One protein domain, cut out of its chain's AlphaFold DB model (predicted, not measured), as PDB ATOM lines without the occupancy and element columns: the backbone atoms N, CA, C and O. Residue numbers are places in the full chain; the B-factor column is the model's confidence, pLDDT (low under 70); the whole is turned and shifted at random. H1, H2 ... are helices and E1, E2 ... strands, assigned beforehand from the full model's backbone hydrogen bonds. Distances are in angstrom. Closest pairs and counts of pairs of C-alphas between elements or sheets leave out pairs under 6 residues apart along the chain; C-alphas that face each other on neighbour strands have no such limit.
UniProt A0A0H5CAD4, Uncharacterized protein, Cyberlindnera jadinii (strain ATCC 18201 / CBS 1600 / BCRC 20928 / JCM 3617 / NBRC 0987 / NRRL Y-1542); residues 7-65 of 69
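This is residues 7 to 65 of the 69 residues of an uncharacterized protein of Cyberlindnera jadinii (strain ATCC 18201 / CBS 1600 / BCRC 20928 / JCM 3617 / NBRC 0987 / NRRL Y-1542) (UniProt A0A0H5CAD4). A long two-stranded hairpin of E1 and E2 is a ribbon, and the chain then folds back through short helix H1 and a long link to helix H2, which points its last end toward the ribbon. Residues 51 to 56 stick out. The printed part has 59 residues, in the order E1, E2, H1, H2; the sheet is antiparallel and the class mixed, helices and strands. It is loose, with a radius of gyration of the C-alphas of 13.6 A and spans of 37 by 32 by 18 A.

E1, residues 7 to 15, and E2, residues 21 to 29, form an antiparallel hairpin at 168 degrees; C-alphas 11 and 25 face each other at 4.1 A. N 22 and O 14, 2.7 A apart, are within hydrogen-bond range. H2, residues 55 to 64, is only just apart from E1, closest 8.3 A, and from E2, closest 8.4 A. H1, residues 38 to 42, is apart from E1 and H2. In H1 and H2 every O i to N i+4 pair is within hydrogen-bond range.

E1 spans 27.0 A from C-alpha 7 at (-14.081, 34.445, 4.240), E2 24.8 A, and H2 14.3 A to C-alpha 64 at (-12.854, 56.819, 5.840).

The printed part has no cut. The C-alphas farthest apart, of Arg 18 and Glu 32, are 40.9 A apart. The link from H1 to H2 is long. The model's pLDDT is under 70 at residues 17, 47 to 54, 57 to 58 and 61 to 65.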
ATOM      1  N   LEU A   7     -15.276  34.991   4.876       90.50
ATOM      2  CA  LEU A   7     -14.081  34.445   4.240       90.50
ATOM      3  C   LEU A   7     -13.248  35.553   3.595       90.50
ATOM      4  O   LEU A   7     -12.019  35.529   3.672       90.50
ATOM      5  N   LYS A   8     -13.912  36.535   2.973       90.69
ATOM      6  CA  LYS A   8     -13.249  37.620   2.249       90.69
ATOM      7  C   LYS A   8     -14.105  38.880   2.206       90.69
ATOM      8  O   LYS A   8     -15.320  38.809   2.051       90.69
ATOM      9  N   ILE A   9     -13.441  40.032   2.289       89.75
ATOM     10  CA  ILE A   9     -14.032  41.349   2.038       89.75
ATOM     11  C   ILE A   9     -13.151  42.058   1.014       89.75
ATOM     12  O   ILE A   9     -11.935  42.140   1.187       89.75
ATOM     13  N   VAL A  10     -13.762  42.572  -0.049       91.12
ATOM     14  CA  VAL A  10     -13.121  43.492  -0.994       91.12
ATOM     15  C   VAL A  10     -14.036  44.692  -1.145       91.12
ATOM     16  O   VAL A  10     -15.227  44.523  -1.390       91.12
ATOM     17  N   TYR A  11     -13.499  45.899  -1.001       88.69
ATOM     18  CA  TYR A  11     -14.277  47.114  -1.183       88.69
ATOM     19  C   TYR A  11     -13.448  48.216  -1.831       88.69
ATOM     20  O   TYR A  11     -12.218  48.229  -1.745       88.69
ATOM     21  N   ILE A  12     -14.151  49.141  -2.473       87.62
ATOM     22  CA  ILE A  12     -13.614  50.402  -2.961       87.62
ATOM     23  C   ILE A  12     -14.514  51.533  -2.477       87.62
ATOM     24  O   ILE A  12     -15.742  51.403  -2.460       87.62
ATOM     25  N   THR A  13     -13.883  52.631  -2.073       84.00
ATOM     26  CA  THR A  13     -14.568  53.867  -1.709       84.00
ATOM     27  C   THR A  13     -14.467  54.842  -2.873       84.00
ATOM     28  O   THR A  13     -13.369  55.150  -3.335       84.00
ATOM     29  N   GLU A  14     -15.606  55.343  -3.334       86.38
ATOM     30  CA  GLU A  14     -15.711  56.316  -4.423       86.38
ATOM     31  C   GLU A  14     -16.547  57.514  -3.973       86.38
ATOM     32  O   GLU A  14     -17.279  57.435  -2.994       86.38
ATOM     33  N   LEU A  15     -16.459  58.643  -4.675       79.56
ATOM     34  CA  LEU A  15     -17.343  59.780  -4.417       79.56
ATOM     35  C   LEU A  15     -18.529  59.730  -5.384       79.56
ATOM     36  O   LEU A  15     -18.349  59.726  -6.600       79.56
ATOM     37  N   GLN A  16     -19.748  59.722  -4.847       78.38
ATOM     38  CA  GLN A  16     -20.977  59.833  -5.634       78.38
ATOM     39  C   GLN A  16     -21.132  61.249  -6.194       78.38
ATOM     40  O   GLN A  16     -20.472  62.198  -5.757       78.38
ATOM     41  N   ASN A  17     -22.095  61.430  -7.105       69.31
ATOM     42  CA  ASN A  17     -22.555  62.765  -7.477       69.31
ATOM     43  C   ASN A  17     -22.866  63.575  -6.206       69.31
ATOM     44  O   ASN A  17     -23.654  63.133  -5.373       69.31
ATOM     45  N   ARG A  18     -22.271  64.774  -6.102       74.69
ATOM     46  CA  ARG A  18     -22.271  65.673  -4.923       74.69
ATOM     47  C   ARG A  18     -21.242  65.362  -3.823       74.69
ATOM     48  O   ARG A  18     -21.299  65.992  -2.775       74.69
ATOM     49  N   GLY A  19     -20.278  64.473  -4.068       72.94
ATOM     50  CA  GLY A  19     -19.102  64.299  -3.206       72.94
ATOM     51  C   GLY A  19     -19.335  63.451  -1.954       72.94
ATOM     52  O   GLY A  19     -18.492  63.455  -1.062       72.94
ATOM     53  N   LEU A  20     -20.459  62.733  -1.867       73.00
ATOM     54  CA  LEU A  20     -20.710  61.821  -0.752       73.00
ATOM     55  C   LEU A  20     -19.900  60.528  -0.926       73.00
ATOM     56  O   LEU A  20     -19.844  60.012  -2.044       73.00
ATOM     57  N   PRO A  21     -19.295  59.985   0.144       75.00
ATOM     58  CA  PRO A  21     -18.609  58.703   0.071       75.00
ATOM     59  C   PRO A  21     -19.603  57.571  -0.241       75.00
ATOM     60  O   PRO A  21     -20.598  57.387   0.456       75.00
ATOM     61  N   HIS A  22     -19.314  56.814  -1.297       83.75
ATOM     62  CA  HIS A  22     -19.953  55.564  -1.693       83.75
ATOM     63  C   HIS A  22     -19.017  54.405  -1.421       83.75
ATOM     64  O   HIS A  22     -17.816  54.523  -1.655       83.75
ATOM     65  N   ILE A  23     -19.567  53.252  -1.061       84.38
ATOM     66  CA  ILE A  23     -18.798  52.016  -0.995       84.38
ATOM     67  C   ILE A  23     -19.407  51.016  -1.971       84.38
ATOM     68  O   ILE A  23     -20.586  50.680  -1.870       84.38
ATOM     69  N   HIS A  24     -18.582  50.499  -2.878       88.19
ATOM     70  CA  HIS A  24     -18.866  49.255  -3.588       88.19
ATOM     71  C   HIS A  24     -18.122  48.136  -2.860       88.19
ATOM     72  O   HIS A  24     -16.902  48.208  -2.714       88.19
ATOM     73  N   CYS A  25     -18.829  47.111  -2.380       87.94
ATOM     74  CA  CYS A  25     -18.214  46.007  -1.644       87.94
ATOM     75  C   CYS A  25     -18.703  44.635  -2.110       87.94
ATOM     76  O   CYS A  25     -19.819  44.475  -2.599       87.94
ATOM     77  N   VAL A  26     -17.832  43.644  -1.934       91.00
ATOM     78  CA  VAL A  26     -18.115  42.219  -2.076       91.00
ATOM     79  C   VAL A  26     -17.715  41.554  -0.768       91.00
ATOM     80  O   VAL A  26     -16.562  41.660  -0.339       91.00
ATOM     81  N   ILE A  27     -18.673  40.870  -0.146       89.12
ATOM     82  CA  ILE A  27     -18.463  40.084   1.068       89.12
ATOM     83  C   ILE A  27     -18.765  38.629   0.729       89.12
ATOM     84  O   ILE A  27     -19.844  38.309   0.230       89.12
ATOM     85  N   GLU A  28     -17.796  37.762   0.986       90.00
ATOM     86  CA  GLU A  28     -17.923  36.320   0.814       90.00
ATOM     87  C   GLU A  28     -18.110  35.667   2.183       90.00
ATOM     88  O   GLU A  28     -17.278  35.831   3.082       90.00
ATOM     89  N   PHE A  29     -19.206  34.926   2.336       89.12
ATOM     90  CA  PHE A  29     -19.540  34.199   3.557       89.12
ATOM     91  C   PHE A  29     -19.234  32.712   3.406       89.12
ATOM     92  O   PHE A  29     -19.318  32.159   2.311       89.12
ATOM     93  N   ASP A  30     -18.915  32.068   4.526       88.06
ATOM     94  CA  ASP A  30     -18.771  30.618   4.594       88.06
ATOM     95  C   ASP A  30     -20.106  29.941   4.219       88.06
ATOM     96  O   ASP A  30     -21.123  30.229   4.864       88.06
ATOM     97  N   PRO A  31     -20.140  29.071   3.190       81.44
ATOM     98  CA  PRO A  31     -21.373  28.431   2.733       81.44
ATOM     99  C   PRO A  31     -22.006  27.520   3.793       81.44
ATOM    100  O   PRO A  31     -23.215  27.293   3.752       81.44
ATOM    101  N   GLU A  32     -21.238  27.045   4.781       84.38
ATOM    102  CA  GLU A  32     -21.783  26.285   5.917       84.38
ATOM    103  C   GLU A  32     -22.653  27.155   6.847       84.38
ATOM    104  O   GLU A  32     -23.425  26.637   7.652       84.38
ATOM    105  N   GLY A  33     -22.576  28.485   6.714       75.19
ATOM    106  CA  GLY A  33     -23.359  29.454   7.482       75.19
ATOM    107  C   GLY A  33     -24.806  29.649   7.008       75.19
ATOM    108  O   GLY A  33     -25.531  30.428   7.630       75.19
ATOM    109  N   GLY A  34     -25.229  28.971   5.937       82.56
ATOM    110  CA  GLY A  34     -26.577  29.064   5.363       82.56
ATOM    111  C   GLY A  34     -26.710  30.087   4.227       82.56
ATOM    112  O   GLY A  34     -25.736  30.694   3.789       82.56
ATOM    113  N   GLU A  35     -27.938  30.281   3.734       83.06
ATOM    114  CA  GLU A  35     -28.223  31.124   2.559       83.06
ATOM    115  C   GLU A  35     -27.863  32.591   2.781       83.06
ATOM    116  O   GLU A  35     -28.264  33.193   3.778       83.06
ATOM    117  N   THR A  36     -27.108  33.185   1.861       82.69
ATOM    118  CA  THR A  36     -26.772  34.612   1.888       82.69
ATOM    119  C   THR A  36     -27.957  35.432   1.388       82.69
ATOM    120  O   THR A  36     -28.241  35.448   0.191       82.69
ATOM    121  N   THR A  37     -28.634  36.121   2.304       85.44
ATOM    122  CA  THR A  37     -29.758  37.015   2.000       85.44
ATOM    123  C   THR A  37     -29.363  38.481   2.179       85.44
ATOM    124  O   THR A  37     -28.288  38.780   2.705       85.44
ATOM    125  N   ALA A  38     -30.218  39.409   1.747       84.06
ATOM    126  CA  ALA A  38     -29.985  40.841   1.942       84.06
ATOM    127  C   ALA A  38     -29.869  41.205   3.435       84.06
ATOM    128  O   ALA A  38     -28.977  41.956   3.816       84.06
ATOM    129  N   GLU A  39     -30.681  40.582   4.291       85.19
ATOM    130  CA  GLU A  39     -30.669  40.802   5.741       85.19
ATOM    131  C   GLU A  39     -29.333  40.389   6.365       85.19
ATOM    132  O   GLU A  39     -28.842  41.044   7.281       85.19
ATOM    133  N   VAL A  40     -28.708  39.329   5.837       85.25
ATOM    134  CA  VAL A  40     -27.363  38.929   6.260       85.25
ATOM    135  C   VAL A  40     -26.372  40.037   5.941       85.25
ATOM    136  O   VAL A  40     -25.537  40.319   6.781       85.25
ATOM    137  N   PHE A  41     -26.448  40.696   4.782       83.81
ATOM    138  CA  PHE A  41     -25.553  41.817   4.475       83.81
ATOM    139  C   PHE A  41     -25.777  43.025   5.395       83.81
ATOM    140  O   PHE A  41     -24.794  43.633   5.825       83.81
ATOM    141  N   ASP A  42     -27.024  43.334   5.757       82.88
ATOM    142  CA  ASP A  42     -27.360  44.454   6.651       82.88
ATOM    143  C   ASP A  42     -26.762  44.297   8.065       82.88
ATOM    144  O   ASP A  42     -26.464  45.283   8.739       82.88
ATOM    145  N   GLU A  43     -26.503  43.065   8.521       81.50
ATOM    146  CA  GLU A  43     -25.794  42.819   9.788       81.50
ATOM    147  C   GLU A  43     -24.305  43.219   9.749       81.50
ATOM    148  O   GLU A  43     -23.687  43.436  10.803       81.50
ATOM    149  N   TRP A  44     -23.716  43.290   8.550       79.25
ATOM    150  CA  TRP A  44     -22.294  43.585   8.323       79.25
ATOM    151  C   TRP A  44     -22.048  44.996   7.812       79.25
ATOM    152  O   TRP A  44     -20.998  45.570   8.105       79.25
ATOM    153  N   ILE A  45     -22.994  45.552   7.058       79.38
ATOM    154  CA  ILE A  45     -22.884  46.872   6.449       79.38
ATOM    155  C   ILE A  45     -23.682  47.855   7.298       79.38
ATOM    156  O   ILE A  45     -24.906  47.809   7.346       79.38
ATOM    157  N   ASN A  46     -22.988  48.778   7.962       72.75
ATOM    158  CA  ASN A  46     -23.629  49.825   8.746       72.75
ATOM    159  C   ASN A  46     -23.100  51.201   8.322       72.75
ATOM    160  O   ASN A  46     -21.892  51.425   8.307       72.75
ATOM    161  N   ALA A  47     -24.013  52.113   7.981       67.62
ATOM    162  CA  ALA A  47     -23.705  53.494   7.594       67.62
ATOM    163  C   ALA A  47     -23.774  54.488   8.772       67.62
ATOM    164  O   ALA A  47     -23.618  55.694   8.590       67.62
ATOM    165  N   THR A  48     -24.038  53.998   9.981       65.94
ATOM    166  CA  THR A  48     -24.121  54.806  11.197       65.94
ATOM    167  C   THR A  48     -22.721  54.999  11.757       65.94
ATOM    168  O   THR A  48     -21.979  54.032  11.934       65.94
ATOM    169  N   ILE A  49     -22.372  56.245  12.078       63.62
ATOM    170  CA  ILE A  49     -21.172  56.531  12.864       63.62
ATOM    171  C   ILE A  49     -21.355  55.828  14.219       63.62
ATOM    172  O   ILE A  49     -22.345  56.103  14.903       63.62
ATOM    173  N   PRO A  50     -20.462  54.901  14.602       60.53
ATOM    174  CA  PRO A  50     -20.581  54.180  15.859       60.53
ATOM    175  C   PRO A  50     -20.626  55.167  17.023       60.53
ATOM    176  O   PRO A  50     -19.912  56.172  17.018       60.53
ATOM    177  N   SER A  51     -21.440  54.873  18.039       60.69
ATOM    178  CA  SER A  51     -21.353  55.581  19.317       60.69
ATOM    179  C   SER A  51     -19.929  55.454  19.883       60.69
ATOM    180  O   SER A  51     -19.181  54.536  19.537       60.69
ATOM    181  N   GLN A  52     -19.549  56.344  20.807       62.91
ATOM    182  CA  GLN A  52     -18.249  56.298  21.506       62.91
ATOM    183  C   GLN A  52     -17.966  54.964  22.233       62.91
ATOM    184  O   GLN A  52     -16.867  54.757  22.737       62.91
ATOM    185  N   GLU A  53     -18.941  54.058  22.287       67.12
ATOM    186  CA  GLU A  53     -18.865  52.745  22.922       67.12
ATOM    187  C   GLU A  53     -18.010  51.737  22.137       67.12
ATOM    188  O   GLU A  53     -17.566  50.747  22.716       67.12
ATOM    189  N   ASN A  54     -17.734  51.978  20.847       67.38
ATOM    190  CA  ASN A  54     -16.773  51.187  20.071       67.38
ATOM    191  C   ASN A  54     -15.707  52.094  19.426       67.38
ATOM    192  O   ASN A  54     -15.837  52.481  18.258       67.38
ATOM    193  N   PRO A  55     -14.652  52.452  20.181       70.62
ATOM    194  CA  PRO A  55     -13.657  53.425  19.741       70.62
ATOM    195  C   PRO A  55     -12.845  52.963  18.523       70.62
ATOM    196  O   PRO A  55     -12.442  53.797  17.717       70.62
ATOM    197  N   GLU A  56     -12.641  51.653  18.342       72.00
ATOM    198  CA  GLU A  56     -11.936  51.106  17.173       72.00
ATOM    199  C   GLU A  56     -12.749  51.291  15.888       72.00
ATOM    200  O   GLU A  56     -12.227  51.758  14.873       72.00
ATOM    201  N   LEU A  57     -14.052  50.994  15.943       66.12
ATOM    202  CA  LEU A  57     -14.952  51.198  14.810       66.12
ATOM    203  C   LEU A  57     -15.129  52.694  14.513       66.12
ATOM    204  O   LEU A  57     -15.151  53.093  13.350       66.12
ATOM    205  N   GLY A  58     -15.198  53.529  15.556       67.62
ATOM    206  CA  GLY A  58     -15.237  54.984  15.422       67.62
ATOM    207  C   GLY A  58     -14.003  55.535  14.702       67.62
ATOM    208  O   GLY A  58     -14.141  56.320  13.766       67.62
ATOM    209  N   ALA A  59     -12.803  55.072  15.066       71.19
ATOM    210  CA  ALA A  59     -11.559  55.474  14.412       71.19
ATOM    211  C   ALA A  59     -11.510  55.064  12.931       71.19
ATOM    212  O   ALA A  59     -11.099  55.864  12.089       71.19
ATOM    213  N   LEU A  60     -11.972  53.854  12.600       70.06
ATOM    214  CA  LEU A  60     -12.030  53.371  11.217       70.06
ATOM    215  C   LEU A  60     -12.991  54.210  10.361       70.06
ATOM    216  O   LEU A  60     -12.648  54.598   9.243       70.06
ATOM    217  N   VAL A  61     -14.171  54.541  10.897       67.12
ATOM    218  CA  VAL A  61     -15.131  55.421  10.215       67.12
ATOM    219  C   VAL A  61     -14.541  56.818  10.023       67.12
ATOM    220  O   VAL A  61     -14.608  57.350   8.917       67.12
ATOM    221  N   GLN A  62     -13.877  57.378  11.038       68.38
ATOM    222  CA  GLN A  62     -13.230  58.691  10.947       68.38
ATOM    223  C   GLN A  62     -12.114  58.735   9.888       68.38
ATOM    224  O   GLN A  62     -11.957  59.750   9.217       68.38
ATOM    225  N   GLN A  63     -11.360  57.643   9.713       67.56
ATOM    226  CA  GLN A  63     -10.337  57.515   8.663       67.56
ATOM    227  C   GLN A  63     -10.934  57.449   7.252       67.56
ATOM    228  O   GLN A  63     -10.292  57.873   6.294       67.56
ATOM    229  N   CYS A  64     -12.152  56.920   7.119       62.66
ATOM    230  CA  CYS A  64     -12.854  56.819   5.840       62.66
ATOM    231  C   CYS A  64     -13.677  58.076   5.503       62.66
ATOM    232  O   CYS A  64     -14.147  58.213   4.373       62.66
ATOM    233  N   MET A  65     -13.871  58.990   6.459       64.31
ATOM    234  CA  MET A  65     -14.575  60.251   6.242       64.31
ATOM    235  C   MET A  65     -13.689  61.245   5.486       64.31
ATOM    236  O   MET A  65     -12.716  61.769   6.018       64.31
TER     237      MET A  65